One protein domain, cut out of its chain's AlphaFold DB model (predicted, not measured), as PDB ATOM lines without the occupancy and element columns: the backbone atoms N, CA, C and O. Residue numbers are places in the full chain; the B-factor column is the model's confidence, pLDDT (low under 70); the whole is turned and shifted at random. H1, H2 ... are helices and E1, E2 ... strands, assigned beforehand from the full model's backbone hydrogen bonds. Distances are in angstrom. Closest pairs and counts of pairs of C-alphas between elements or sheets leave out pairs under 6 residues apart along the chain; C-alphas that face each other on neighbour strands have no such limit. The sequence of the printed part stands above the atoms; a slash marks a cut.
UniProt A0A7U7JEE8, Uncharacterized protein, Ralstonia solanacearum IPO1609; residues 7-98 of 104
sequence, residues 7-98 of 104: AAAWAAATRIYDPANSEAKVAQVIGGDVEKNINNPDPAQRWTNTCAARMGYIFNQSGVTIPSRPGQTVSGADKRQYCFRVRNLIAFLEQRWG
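AT A GLANCE: This is residues 7 to 98 of the 104 residues of an uncharacterized protein of Ralstonia solanacearum IPO1609 (UniProt A0A7U7JEE8). What would one see first? Helix H4 runs through the middle, with H1 packed across one side of it, the small two-strand hairpin E1 E2 on another, and H5 meeting its first end on the side away from H1. The helical hairpin H2 H3 closes a further side, H3 reaching the strand hairpin. What is it made of? The printed part has 92 residues, with five named helices and two named strands in the order H1 H2 H3 H4 E1 E2 H5; the class is mostly helix, and the sheet, order E1 - E2, is antiparallel. How compact is it? It is compact, with a radius of gyration of the C-alphas of 12.4 A and spans of 38 by 28 by 21 A.

HOW THE PARTS SIT: How do the strands pair? E1, residues 73 to 75, and E2, residues 81 to 83, are antiparallel neighbours and a hairpin, with 142 degrees between their directions. N 74 and O 82, 3.0 A apart, and N 82 and O 74, 2.9 A apart, are within hydrogen-bond range. Which helices come near them? H4, residues 51 to 61, has its C-alpha of Gly 56 5.0 A from that of Tyr 82 in E2, their closest pair. H3, residues 32 to 38, comes closest to E1 with the C-alphas of Asp 33 and Ser 75, 5.5 A apart. How do the helices meet? H2, residues 22 to 30, touches H3 in a helical hairpin at a shallow tilt of 11 degrees, opposite ways, the closest C-alphas being those of Ala 27 and Glu 35 at 4.1 A. H1, residues 7 to 16, touches H4 at a steep tilt of 53 degrees, opposite ways, with the C-alphas of Ala 12 and Ile 58 closest at 5.1 A. H5, residues 86 to 97, only just touches H4, with 3 pairs of C-alphas within 8 A and only at their ends, the C-alphas of Ala 52 and Val 86 being closest at 5.2 A. What of the backbones and the parts that stay apart? In H1, H2, H3, H4 and H5 every O i to N i+4 pair is within hydrogen-bond range. H1 and H5 are apart.

IN THESE COORDINATES: Where do the elements begin and end? H1 starts at C-alpha 7, (-19.704, 36.429, -11.156), and H5 ends at C-alpha 97, (-2.067, 32.640, -15.115). How long are they? From first to last C-alpha, H5 measures 16.4 A, H4 15.5 A, H1 14.7 A, H2 12.2 A and H3 10.3 A. E1 measures 7.0 A and E2 6.9 A.

THE WHOLE: How far does it reach? The C-alphas of Pro 41 and Gly 98 are the two farthest apart, at 38.4 A. Which links are long? Those from H3 to H4, 12 residues, and from H4 to E1, 11 residues, are long. Is anything cut or uncertain? The printed part has no cut, and no printed residue is under 70 in pLDDT.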
ATOM      1  N   ALA A   7     -18.432  36.726 -11.805       98.06
ATOM      2  CA  ALA A   7     -19.704  36.429 -11.156       98.06
ATOM      3  C   ALA A   7     -19.634  35.183 -10.252       98.06
ATOM      4  O   ALA A   7     -20.102  35.227  -9.115       98.06
ATOM      5  N   ALA A   8     -19.013  34.090 -10.715       97.69
ATOM      6  CA  ALA A   8     -18.867  32.876  -9.910       97.69
ATOM      7  C   ALA A   8     -17.919  33.088  -8.721       97.69
ATOM      8  O   ALA A   8     -18.223  32.667  -7.602       97.69
ATOM      9  N   ALA A   9     -16.793  33.771  -8.950       98.12
ATOM     10  CA  ALA A   9     -15.835  34.092  -7.898       98.12
ATOM     11  C   ALA A   9     -16.451  35.012  -6.829       98.12
ATOM     12  O   ALA A   9     -16.306  34.760  -5.633       98.12
ATOM     13  N   TRP A  10     -17.195  36.035  -7.248       98.44
ATOM     14  CA  TRP A  10     -17.865  36.974  -6.355       98.44
ATOM     15  C   TRP A  10     -18.961  36.297  -5.529       98.44
ATOM     16  O   TRP A  10     -18.983  36.442  -4.311       98.44
ATOM     17  N   ALA A  11     -19.804  35.470  -6.157       98.31
ATOM     18  CA  ALA A  11     -20.824  34.705  -5.443       98.31
ATOM     19  C   ALA A  11     -20.207  33.784  -4.373       98.31
ATOM     20  O   ALA A  11     -20.724  33.686  -3.260       98.31
ATOM     21  N   ALA A  12     -19.078  33.134  -4.676       98.25
ATOM     22  CA  ALA A  12     -18.343  32.349  -3.689       98.25
ATOM     23  C   ALA A  12     -17.756  33.226  -2.569       98.25
ATOM     24  O   ALA A  12     -17.851  32.852  -1.401       98.25
ATOM     25  N   ALA A  13     -17.208  34.398  -2.901       98.06
ATOM     26  CA  ALA A  13     -16.670  35.338  -1.922       98.06
ATOM     27  C   ALA A  13     -17.744  35.783  -0.919       98.06
ATOM     28  O   ALA A  13     -17.502  35.752   0.284       98.06
ATOM     29  N   THR A  14     -18.955  36.096  -1.388       97.94
ATOM     30  CA  THR A  14     -20.078  36.473  -0.517       97.94
ATOM     31  C   THR A  14     -20.465  35.355   0.456       97.94
ATOM     32  O   THR A  14     -20.793  35.635   1.602       97.94
ATOM     33  N   ARG A  15     -20.387  34.079   0.049       98.00
ATOM     34  CA  ARG A  15     -20.745  32.942   0.924       98.00
ATOM     35  C   ARG A  15     -19.790  32.744   2.103       98.00
ATOM     36  O   ARG A  15     -20.221  32.267   3.152       98.00
ATOM     37  N   ILE A  16     -18.512  33.075   1.924       97.75
ATOM     38  CA  ILE A  16     -17.470  32.899   2.949       97.75
ATOM     39  C   ILE A  16     -17.148  34.193   3.712       97.75
ATOM     40  O   ILE A  16     -16.358  34.175   4.652       97.75
ATOM     41  N   TYR A  17     -17.744  35.319   3.323       96.81
ATOM     42  CA  TYR A  17     -17.497  36.611   3.947       96.81
ATOM     43  C   TYR A  17     -18.393  36.828   5.169       96.81
ATOM     44  O   TYR A  17     -19.616  36.754   5.080       96.81
ATOM     45  N   ASP A  18     -17.765  37.142   6.298       96.12
ATOM     46  CA  ASP A  18     -18.411  37.661   7.500       96.12
ATOM     47  C   ASP A  18     -17.449  38.675   8.145       96.12
ATOM     48  O   ASP A  18     -16.359  38.286   8.575       96.12
ATOM     49  N   PRO A  19     -17.779  39.977   8.171       92.25
ATOM     50  CA  PRO A  19     -16.903  40.987   8.755       92.25
ATOM     51  C   PRO A  19     -16.866  40.949  10.286       92.25
ATOM     52  O   PRO A  19     -15.898  41.435  10.864       92.25
ATOM     53  N   ALA A  20     -17.891  40.402  10.944       92.75
ATOM     54  CA  ALA A  20     -17.967  40.351  12.400       92.75
ATOM     55  C   ALA A  20     -17.213  39.140  12.966       92.75
ATOM     56  O   ALA A  20     -16.607  39.246  14.027       92.75
ATOM     57  N   ASN A  21     -17.232  38.006  12.257       92.00
ATOM     58  CA  ASN A  21     -16.630  36.746  12.708       92.00
ATOM     59  C   ASN A  21     -15.902  36.011  11.568       92.00
ATOM     60  O   ASN A  21     -16.205  34.859  11.245       92.00
ATOM     61  N   SER A  22     -14.938  36.686  10.940       91.88
ATOM     62  CA  SER A  22     -14.280  36.235   9.705       91.88
ATOM     63  C   SER A  22     -13.631  34.852   9.818       91.88
ATOM     64  O   SER A  22     -13.875  33.979   8.986       91.88
ATOM     65  N   GLU A  23     -12.824  34.605  10.853       95.31
ATOM     66  CA  GLU A  23     -12.134  33.327  11.040       95.31
ATOM     67  C   GLU A  23     -13.114  32.188  11.312       95.31
ATOM     68  O   GLU A  23     -13.019  31.131  10.684       95.31
ATOM     69  N   ALA A  24     -14.088  32.423  12.192       96.50
ATOM     70  CA  ALA A  24     -15.108  31.439  12.533       96.50
ATOM     71  C   ALA A  24     -15.966  31.075  11.312       96.50
ATOM     72  O   ALA A  24     -16.227  29.896  11.069       96.50
ATOM     73  N   LYS A  25     -16.336  32.065  10.486       97.81
ATOM     74  CA  LYS A  25     -17.065  31.828   9.237       97.81
ATOM     75  C   LYS A  25     -16.264  30.958   8.275       97.81
ATOM     76  O   LYS A  25     -16.811  30.025   7.693       97.81
ATOM     77  N   VAL A  26     -14.972  31.242   8.113       98.00
ATOM     78  CA  VAL A  26     -14.075  30.460   7.248       98.00
ATOM     79  C   VAL A  26     -13.944  29.024   7.752       98.00
ATOM     80  O   VAL A  26     -14.055  28.093   6.953       98.00
ATOM     81  N   ALA A  27     -13.748  28.841   9.060       98.00
ATOM     82  CA  ALA A  27     -13.675  27.530   9.695       98.00
ATOM     83  C   ALA A  27     -14.958  26.721   9.453       98.00
ATOM     84  O   ALA A  27     -14.884  25.610   8.941       98.00
ATOM     85  N   GLN A  28     -16.125  27.317   9.701       98.19
ATOM     86  CA  GLN A  28     -17.424  26.677   9.494       98.19
ATOM     87  C   GLN A  28     -17.682  26.309   8.024       98.19
ATOM     88  O   GLN A  28     -18.213  25.242   7.731       98.19
ATOM     89  N   VAL A  29     -17.355  27.207   7.089       98.25
ATOM     90  CA  VAL A  29     -17.666  27.023   5.662       98.25
ATOM     91  C   VAL A  29     -16.747  25.994   5.004       98.25
ATOM     92  O   VAL A  29     -17.204  25.240   4.146       98.25
ATOM     93  N   ILE A  30     -15.460  25.973   5.361       98.44
ATOM     94  CA  ILE A  30     -14.481  25.071   4.738       98.44
ATOM     95  C   ILE A  30     -14.370  23.740   5.495       98.44
ATOM     96  O   ILE A  30     -14.238  22.686   4.868       98.44
ATOM     97  N   GLY A  31     -14.413  23.771   6.828       98.50
ATOM     98  CA  GLY A  31     -14.249  22.593   7.676       98.50
ATOM     99  C   GLY A  31     -12.878  21.915   7.536       98.50
ATOM    100  O   GLY A  31     -11.909  22.475   7.012       98.50
ATOM    101  N   GLY A  32     -12.803  20.661   7.980       98.25
ATOM    102  CA  GLY A  32     -11.648  19.788   7.761       98.25
ATOM    103  C   GLY A  32     -10.384  20.279   8.465       98.25
ATOM    104  O   GLY A  32     -10.429  20.765   9.593       98.25
ATOM    105  N   ASP A  33      -9.233  20.146   7.810       98.25
ATOM    106  CA  ASP A  33      -7.968  20.579   8.405       98.25
ATOM    107  C   ASP A  33      -7.845  22.105   8.441       98.25
ATOM    108  O   ASP A  33      -7.149  22.635   9.304       98.25
ATOM    109  N   VAL A  34      -8.555  22.837   7.575       98.19
ATOM    110  CA  VAL A  34      -8.623  24.305   7.652       98.19
ATOM    111  C   VAL A  34      -9.260  24.746   8.969       98.19
ATOM    112  O   VAL A  34      -8.672  25.551   9.689       98.19
ATOM    113  N   GLU A  35     -10.411  24.177   9.326       98.44
ATOM    114  CA  GLU A  35     -11.077  24.445  10.606       98.44
ATOM    115  C   GLU A  35     -10.192  24.084  11.802       98.44
ATOM    116  O   GLU A  35     -10.022  24.906  12.702       98.44
ATOM    117  N   LYS A  36      -9.565  22.899  11.793       98.25
ATOM    118  CA  LYS A  36      -8.666  22.471  12.880       98.25
ATOM    119  C   LYS A  36      -7.522  23.457  13.117       98.25
ATOM    120  O   LYS A  36      -7.167  23.712  14.262       98.25
ATOM    121  N   ASN A  37      -6.938  24.003  12.050       97.88
ATOM    122  CA  ASN A  37      -5.834  24.954  12.168       97.88
ATOM    123  C   ASN A  37      -6.296  26.347  12.631       97.88
ATOM    124  O   ASN A  37      -5.590  27.000  13.399       97.88
ATOM    125  N   ILE A  38      -7.477  26.802  12.202       97.62
ATOM    126  CA  ILE A  38      -8.066  28.069  12.673       97.62
ATOM    127  C   ILE A  38      -8.448  27.974  14.155       97.62
ATOM    128  O   ILE A  38      -8.204  28.905  14.916       97.62
ATOM    129  N   ASN A  39      -8.983  26.831  14.582       97.75
ATOM    130  CA  ASN A  39      -9.426  26.593  15.955       97.75
ATOM    131  C   ASN A  39      -8.343  25.951  16.841       97.75
ATOM    132  O   ASN A  39      -8.655  25.461  17.926       97.75
ATOM    133  N   ASN A  40      -7.078  25.921  16.400       97.94
ATOM    134  CA  ASN A  40      -6.015  25.226  17.125       97.94
ATOM    135  C   ASN A  40      -5.881  25.792  18.558       97.94
ATOM    136  O   ASN A  40      -5.754  27.012  18.714       97.94
ATOM    137  N   PRO A  41      -5.923  24.962  19.617       96.75
ATOM    138  CA  PRO A  41      -5.810  25.446  20.992       96.75
ATOM    139  C   PRO A  41      -4.454  26.100  21.282       96.75
ATOM    140  O   PRO A  41      -4.418  27.032  22.081       96.75
ATOM    141  N   ASP A  42      -3.381  25.679  20.603       97.62
ATOM    142  CA  ASP A  42      -2.053  26.289  20.696       97.62
ATOM    143  C   ASP A  42      -2.000  27.600  19.881       97.62
ATOM    144  O   ASP A  42      -2.060  27.561  18.644       97.62
ATOM    145  N   PRO A  43      -1.848  28.775  20.529       95.25
ATOM    146  CA  PRO A  43      -1.772  30.057  19.834       95.25
ATOM    147  C   PRO A  43      -0.609  30.157  18.840       95.25
ATOM    148  O   PRO A  43      -0.724  30.892  17.863       95.25
ATOM    149  N   ALA A  44       0.490  29.424  19.053       94.75
ATOM    150  CA  ALA A  44       1.642  29.437  18.148       94.75
ATOM    151  C   ALA A  44       1.355  28.725  16.816       94.75
ATOM    152  O   ALA A  44       2.011  28.994  15.807       94.75
ATOM    153  N   GLN A  45       0.371  27.823  16.803       93.56
ATOM    154  CA  GLN A  45      -0.035  27.059  15.622       93.56
ATOM    155  C   GLN A  45      -1.351  27.558  15.016       93.56
ATOM    156  O   GLN A  45      -1.664  27.235  13.868       93.56
ATOM    157  N   ARG A  46      -2.123  28.345  15.774       96.25
ATOM    158  CA  ARG A  46      -3.411  28.889  15.352       96.25
ATOM    159  C   ARG A  46      -3.266  29.838  14.171       96.25
ATOM    160  O   ARG A  46      -2.467  30.773  14.186       96.25
ATOM    161  N   TRP A  47      -4.092  29.640  13.150       95.25
ATOM    162  CA  TRP A  47      -4.140  30.567  12.024       95.25
ATOM    163  C   TRP A  47      -4.950  31.810  12.376       95.25
ATOM    164  O   TRP A  47      -6.138  31.726  12.664       95.25
ATOM    165  N   THR A  48      -4.313  32.974  12.272       91.06
ATOM    166  CA  THR A  48      -4.954  34.287  12.455       91.06
ATOM    167  C   THR A  48      -5.213  35.010  11.134       91.06
ATOM    168  O   THR A  48      -5.978  35.963  11.083       91.06
ATOM    169  N   ASN A  49      -4.600  34.561  10.032       93.50
ATOM    170  CA  ASN A  49      -4.823  35.124   8.703       93.50
ATOM    171  C   ASN A  49      -5.491  34.099   7.782       93.50
ATOM    172  O   ASN A  49      -4.854  33.176   7.278       93.50
ATOM    173  N   THR A  50      -6.777  34.312   7.507       95.75
ATOM    174  CA  THR A  50      -7.592  33.437   6.652       95.75
ATOM    175  C   THR A  50      -7.650  33.863   5.185       95.75
ATOM    176  O   THR A  50      -8.362  33.235   4.404       95.75
ATOM    177  N   CYS A  51      -6.918  34.902   4.766       95.62
ATOM    178  CA  CYS A  51      -6.985  35.438   3.400       95.62
ATOM    179  C   CYS A  51      -6.685  34.370   2.336       95.62
ATOM    180  O   CYS A  51      -7.451  34.196   1.388       95.62
ATOM    181  N   ALA A  52      -5.613  33.596   2.530       97.00
ATOM    182  CA  ALA A  52      -5.241  32.544   1.588       97.00
ATOM    183  C   ALA A  52      -6.298  31.425   1.515       97.00
ATOM    184  O   ALA A  52      -6.634  30.972   0.420       97.00
ATOM    185  N   ALA A  53      -6.879  31.049   2.658       97.50
ATOM    186  CA  ALA A  53      -7.936  30.043   2.722       97.50
ATOM    187  C   ALA A  53      -9.234  30.537   2.058       97.50
ATOM    188  O   ALA A  53      -9.843  29.796   1.286       97.50
ATOM    189  N   ARG A  54      -9.612  31.807   2.277       98.19
ATOM    190  CA  ARG A  54     -10.750  32.467   1.612       98.19
ATOM    191  C   ARG A  54     -10.606  32.437   0.095       98.19
ATOM    192  O   ARG A  54     -11.523  32.006  -0.598       98.19
ATOM    193  N   MET A  55      -9.438  32.819  -0.417       98.06
ATOM    194  CA  MET A  55      -9.159  32.751  -1.853       98.06
ATOM    195  C   MET A  55      -9.179  31.313  -2.372       98.06
ATOM    196  O   MET A  55      -9.719  31.061  -3.446       98.06
ATOM    197  N   GLY A  56      -8.674  30.353  -1.593       97.44
ATOM    198  CA  GLY A  56      -8.762  28.939  -1.947       97.44
ATOM    199  C   GLY A  56     -10.197  28.433  -2.078       97.44
ATOM    200  O   GLY A  56     -10.512  27.744  -3.046       97.44
ATOM    201  N   TYR A  57     -11.087  28.836  -1.169       98.19
ATOM    202  CA  TYR A  57     -12.517  28.553  -1.288       98.19
ATOM    203  C   TYR A  57     -13.112  29.176  -2.548       98.19
ATOM    204  O   TYR A  57     -13.759  28.472  -3.319       98.19
ATOM    205  N   ILE A  58     -12.853  30.464  -2.786       98.38
ATOM    206  CA  ILE A  58     -13.355  31.180  -3.965       98.38
ATOM    207  C   ILE A  58     -12.968  30.432  -5.241       98.38
ATOM    208  O   ILE A  58     -13.844  30.102  -6.032       98.38
ATOM    209  N   PHE A  59     -11.691  30.075  -5.388       97.38
ATOM    210  CA  PHE A  59     -11.192  29.337  -6.545       97.38
ATOM    211  C   PHE A  59     -11.834  27.964  -6.699       97.38
ATOM    212  O   PHE A  59     -12.370  27.655  -7.765       97.38
ATOM    213  N   ASN A  60     -11.865  27.171  -5.631       97.06
ATOM    214  CA  ASN A  60     -12.461  25.841  -5.651       97.06
ATOM    215  C   ASN A  60     -13.944  25.869  -6.056       97.06
ATOM    216  O   ASN A  60     -14.398  24.990  -6.791       97.06
ATOM    217  N   GLN A  61     -14.684  26.887  -5.613       97.50
ATOM    218  CA  GLN A  61     -16.105  27.068  -5.913       97.50
ATOM    219  C   GLN A  61     -16.369  27.753  -7.261       97.50
ATOM    220  O   GLN A  61     -17.490  27.700  -7.760       97.50
ATOM    221  N   SER A  62     -15.355  28.376  -7.862       96.94
ATOM    222  CA  SER A  62     -15.446  29.050  -9.159       96.94
ATOM    223  C   SER A  62     -14.790  28.263 -10.302       96.94
ATOM    224  O   SER A  62     -14.541  28.826 -11.365       96.94
ATOM    225  N   GLY A  63     -14.472  26.981 -10.090       94.69
ATOM    226  CA  GLY A  63     -13.930  26.088 -11.121       94.69
ATOM    227  C   GLY A  63     -12.401  26.063 -11.244       94.69
ATOM    228  O   GLY A  63     -11.875  25.488 -12.192       94.69
ATOM    229  N   VAL A  64     -11.671  26.649 -10.293       95.31
ATOM    230  CA  VAL A  64     -10.202  26.636 -10.250       95.31
ATOM    231  C   VAL A  64      -9.735  25.722  -9.123       95.31
ATOM    232  O   VAL A  64      -9.753  26.083  -7.949       95.31
ATOM    233  N   THR A  65      -9.295  24.521  -9.484       94.12
ATOM    234  CA  THR A  65      -8.802  23.545  -8.509       94.12
ATOM    235  C   THR A  65      -7.393  23.899  -8.038       94.12
ATOM    236  O   THR A  65      -6.477  24.057  -8.848       94.12
ATOM    237  N   ILE A  66      -7.207  23.961  -6.720       95.19
ATOM    238  CA  ILE A  66      -5.879  24.058  -6.108       95.19
ATOM    239  C   ILE A  66      -5.278  22.645  -5.996       95.19
ATOM    240  O   ILE A  66      -5.940  21.744  -5.477       95.19
ATOM    241  N   PRO A  67      -4.043  22.414  -6.475       95.06
ATOM    242  CA  PRO A  67      -3.384  21.120  -6.342       95.06
ATOM    243  C   PRO A  67      -2.907  20.880  -4.907       95.06
ATOM    244  O   PRO A  67      -2.525  21.817  -4.207       95.06
ATOM    245  N   SER A  68      -2.851  19.612  -4.497       96.75
ATOM    246  CA  SER A  68      -2.234  19.240  -3.219       96.75
ATOM    247  C   SER A  68      -0.726  19.458  -3.283       96.75
ATOM    248  O   SER A  68      -0.064  19.001  -4.218       96.75
ATOM    249  N   ARG A  69      -0.183  20.185  -2.306       95.19
ATOM    250  CA  ARG A  69       1.246  20.480  -2.190       95.19
ATOM    251  C   ARG A  69       1.688  20.339  -0.735       95.19
ATOM    252  O   ARG A  69       1.275  21.157   0.097       95.19
ATOM    253  N   PRO A  70       2.554  19.358  -0.421       93.12
ATOM    254  CA  PRO A  70       3.073  19.169   0.929       93.12
ATOM    255  C   PRO A  70       3.646  20.465   1.511       93.12
ATOM    256  O   PRO A  70       4.410  21.175   0.857       93.12
ATOM    257  N   GLY A  71       3.233  20.805   2.733       92.50
ATOM    258  CA  GLY A  71       3.680  22.015   3.435       92.50
ATOM    259  C   GLY A  71       3.152  23.343   2.870       92.50
ATOM    260  O   GLY A  71       3.544  24.405   3.361       92.50
ATOM    261  N   GLN A  72       2.275  23.318   1.859       94.94
ATOM    262  CA  GLN A  72       1.694  24.523   1.256       94.94
ATOM    263  C   GLN A  72       0.167  24.537   1.268       94.94
ATOM    264  O   GLN A  72      -0.409  25.626   1.358       94.94
ATOM    265  N   THR A  73      -0.464  23.365   1.190       97.19
ATOM    266  CA  THR A  73      -1.919  23.207   1.243       97.19
ATOM    267  C   THR A  73      -2.348  22.224   2.322       97.19
ATOM    268  O   THR A  73      -1.580  21.347   2.717       97.19
ATOM    269  N   VAL A  74      -3.590  22.372   2.779       97.62
ATOM    270  CA  VAL A  74      -4.297  21.382   3.604       97.62
ATOM    271  C   VAL A  74      -5.672  21.094   3.004       97.62
ATOM    272  O   VAL A  74      -6.142  21.843   2.142       97.62
ATOM    273  N   SER A  75      -6.322  20.030   3.469       98.19
ATOM    274  CA  SER A  75      -7.637  19.621   2.969       98.19
ATOM    275  C   SER A  75      -8.778  20.282   3.747       98.19
ATOM    276  O   SER A  75      -8.743  20.349   4.975       98.19
ATOM    277  N   GLY A  76      -9.817  20.735   3.047       98.31
ATOM    278  CA  GLY A  76     -11.107  21.076   3.656       98.31
ATOM    279  C   GLY A  76     -11.972  19.835   3.895       98.31
ATOM    280  O   GLY A  76     -11.605  18.719   3.511       98.31
ATOM    281  N   ALA A  77     -13.150  20.019   4.495       98.38
ATOM    282  CA  ALA A  77     -14.131  18.938   4.658       98.38
ATOM    283  C   ALA A  77     -14.647  18.412   3.305       98.38
ATOM    284  O   ALA A  77     -14.993  17.239   3.171       98.38
ATOM    285  N   ASP A  78     -14.628  19.263   2.278       96.62
ATOM    286  CA  ASP A  78     -14.993  18.946   0.897       96.62
ATOM    287  C   ASP A  78     -13.906  18.179   0.117       96.62
ATOM    288  O   ASP A  78     -14.056  17.935  -1.082       96.62
ATOM    289  N   LYS A  79     -12.809  17.793   0.788       96.75
ATOM    290  CA  LYS A  79     -11.624  17.123   0.222       96.75
ATOM    291  C   LYS A  79     -10.852  17.963  -0.803       96.75
ATOM    292  O   LYS A  79      -9.920  17.453  -1.433       96.75
ATOM    293  N   ARG A  80     -11.185  19.246  -0.967       97.88
ATOM    294  CA  ARG A  80     -10.415  20.176  -1.799       97.88
ATOM    295  C   ARG A  80      -9.243  20.752  -1.018       97.88
ATOM    296  O   ARG A  80      -9.170  20.640   0.203       97.88
ATOM    297  N   GLN A  81      -8.299  21.339  -1.745       98.12
ATOM    298  CA  GLN A  81      -7.052  21.850  -1.181       98.12
ATOM    299  C   GLN A  81      -7.107  23.361  -0.987       98.12
ATOM    300  O   GLN A  81      -7.672  24.086  -1.809       98.12
ATOM    301  N   TYR A  82      -6.479  23.827   0.090       98.00
ATOM    302  CA  TYR A  82      -6.486  25.224   0.507       98.00
ATOM    303  C   TYR A  82      -5.082  25.684   0.875       98.00
ATOM    304  O   TYR A  82      -4.440  25.115   1.759       98.00
ATOM    305  N   CYS A  83      -4.613  26.741   0.212       95.81
ATOM    306  CA  CYS A  83      -3.397  27.443   0.602       95.81
ATOM    307  C   CYS A  83      -3.625  28.191   1.918       95.81
ATOM    308  O   CYS A  83      -4.640  28.862   2.085       95.81
ATOM    309  N   PHE A  84      -2.644  28.152   2.816       93.75
ATOM    310  CA  PHE A  84      -2.729  28.833   4.115       93.75
ATOM    311  C   PHE A  84      -1.687  29.939   4.315       93.75
ATOM    312  O   PHE A  84      -1.690  30.637   5.322       93.75
ATOM    313  N   ARG A  85      -0.798  30.145   3.334       95.50
ATOM    314  CA  ARG A  85       0.155  31.264   3.306       95.50
ATOM    315  C   ARG A  85      -0.086  32.116   2.071       95.50
ATOM    316  O   ARG A  85      -0.118  31.588   0.962       95.50
ATOM    317  N   VAL A  86      -0.163  33.435   2.251       95.69
ATOM    318  CA  VAL A  86      -0.385  34.395   1.151       95.69
ATOM    319  C   VAL A  86       0.697  34.281   0.072       95.69
ATOM    320  O   VAL A  86       0.378  34.257  -1.109       95.69
ATOM    321  N   ARG A  87       1.966  34.086   0.450       95.56
ATOM    322  CA  ARG A  87       3.056  33.885  -0.525       95.56
ATOM    323  C   ARG A  87       2.849  32.670  -1.441       95.56
ATOM    324  O   ARG A  87       3.181  32.729  -2.616       95.56
ATOM    325  N   ASN A  88       2.271  31.584  -0.916       94.75
ATOM    326  CA  ASN A  88       1.999  30.379  -1.704       94.75
ATOM    327  C   ASN A  88       0.813  30.609  -2.649       94.75
ATOM    328  O   ASN A  88       0.796  30.078  -3.754       94.75
ATOM    329  N   LEU A  89      -0.165  31.411  -2.214       95.06
ATOM    330  CA  LEU A  89      -1.268  31.843  -3.062       95.06
ATOM    331  C   LEU A  89      -0.756  32.669  -4.246       95.06
ATOM    332  O   LEU A  89      -1.095  32.348  -5.377       95.06
ATOM    333  N   ILE A  90       0.084  33.679  -4.004       94.50
ATOM    334  CA  ILE A  90       0.664  34.519  -5.066       94.50
ATOM    335  C   ILE A  90       1.434  33.653  -6.069       94.50
ATOM    336  O   ILE A  90       1.138  33.692  -7.259       94.50
ATOM    337  N   ALA A  91       2.322  32.780  -5.582       94.25
ATOM    338  CA  ALA A  91       3.074  31.865  -6.438       94.25
ATOM    339  C   ALA A  91       2.163  30.931  -7.259       94.25
ATOM    340  O   ALA A  91       2.447  30.640  -8.420       94.25
ATOM    341  N   PHE A  92       1.048  30.464  -6.684       94.06
ATOM    342  CA  PHE A  92       0.053  29.676  -7.415       94.06
ATOM    343  C   PHE A  92      -0.605  30.480  -8.546       94.06
ATOM    344  O   PHE A  92      -0.759  29.949  -9.647       94.06
ATOM    345  N   LEU A  93      -0.965  31.743  -8.302       94.44
ATOM    346  CA  LEU A  93      -1.585  32.615  -9.304       94.44
ATOM    347  C   LEU A  93      -0.641  32.895 -10.472       94.44
ATOM    348  O   LEU A  93      -1.034  32.721 -11.625       94.44
ATOM    349  N   GLU A  94       0.607  33.246 -10.175       94.19
ATOM    350  CA  GLU A  94       1.635  33.495 -11.187       94.19
ATOM    351  C   GLU A  94       1.933  32.237 -12.009       94.19
ATOM    352  O   GLU A  94       2.031  32.297 -13.233       94.19
ATOM    353  N   GLN A  95       2.001  31.069 -11.362       93.12
ATOM    354  CA  GLN A  95       2.199  29.800 -12.061       93.12
ATOM    355  C   GLN A  95       1.008  29.438 -12.962       93.12
ATOM    356  O   GLN A  95       1.198  28.859 -14.032       93.12
ATOM    357  N   ARG A  96      -0.227  29.720 -12.528       92.75
ATOM    358  CA  ARG A  96      -1.448  29.327 -13.247       92.75
ATOM    359  C   ARG A  96      -1.804  30.291 -14.379       92.75
ATOM    360  O   ARG A  96      -2.309  29.833 -15.404       92.75
ATOM    361  N   TRP A  97      -1.592  31.594 -14.198       93.50
ATOM    362  CA  TRP A  97      -2.067  32.640 -15.115       93.50
ATOM    363  C   TRP A  97      -0.971  33.553 -15.665       93.50
ATOM    364  O   TRP A  97      -1.282  34.437 -16.463       93.50
ATOM    365  N   GLY A  98       0.289  33.325 -15.298       92.56
ATOM    366  CA  GLY A  98       1.400  34.172 -15.704       92.56
ATOM    367  C   GLY A  98       1.403  35.509 -14.967       92.56
ATOM    368  O   GLY A  98       0.857  35.647 -13.871       92.56
TER     369      GLY A  98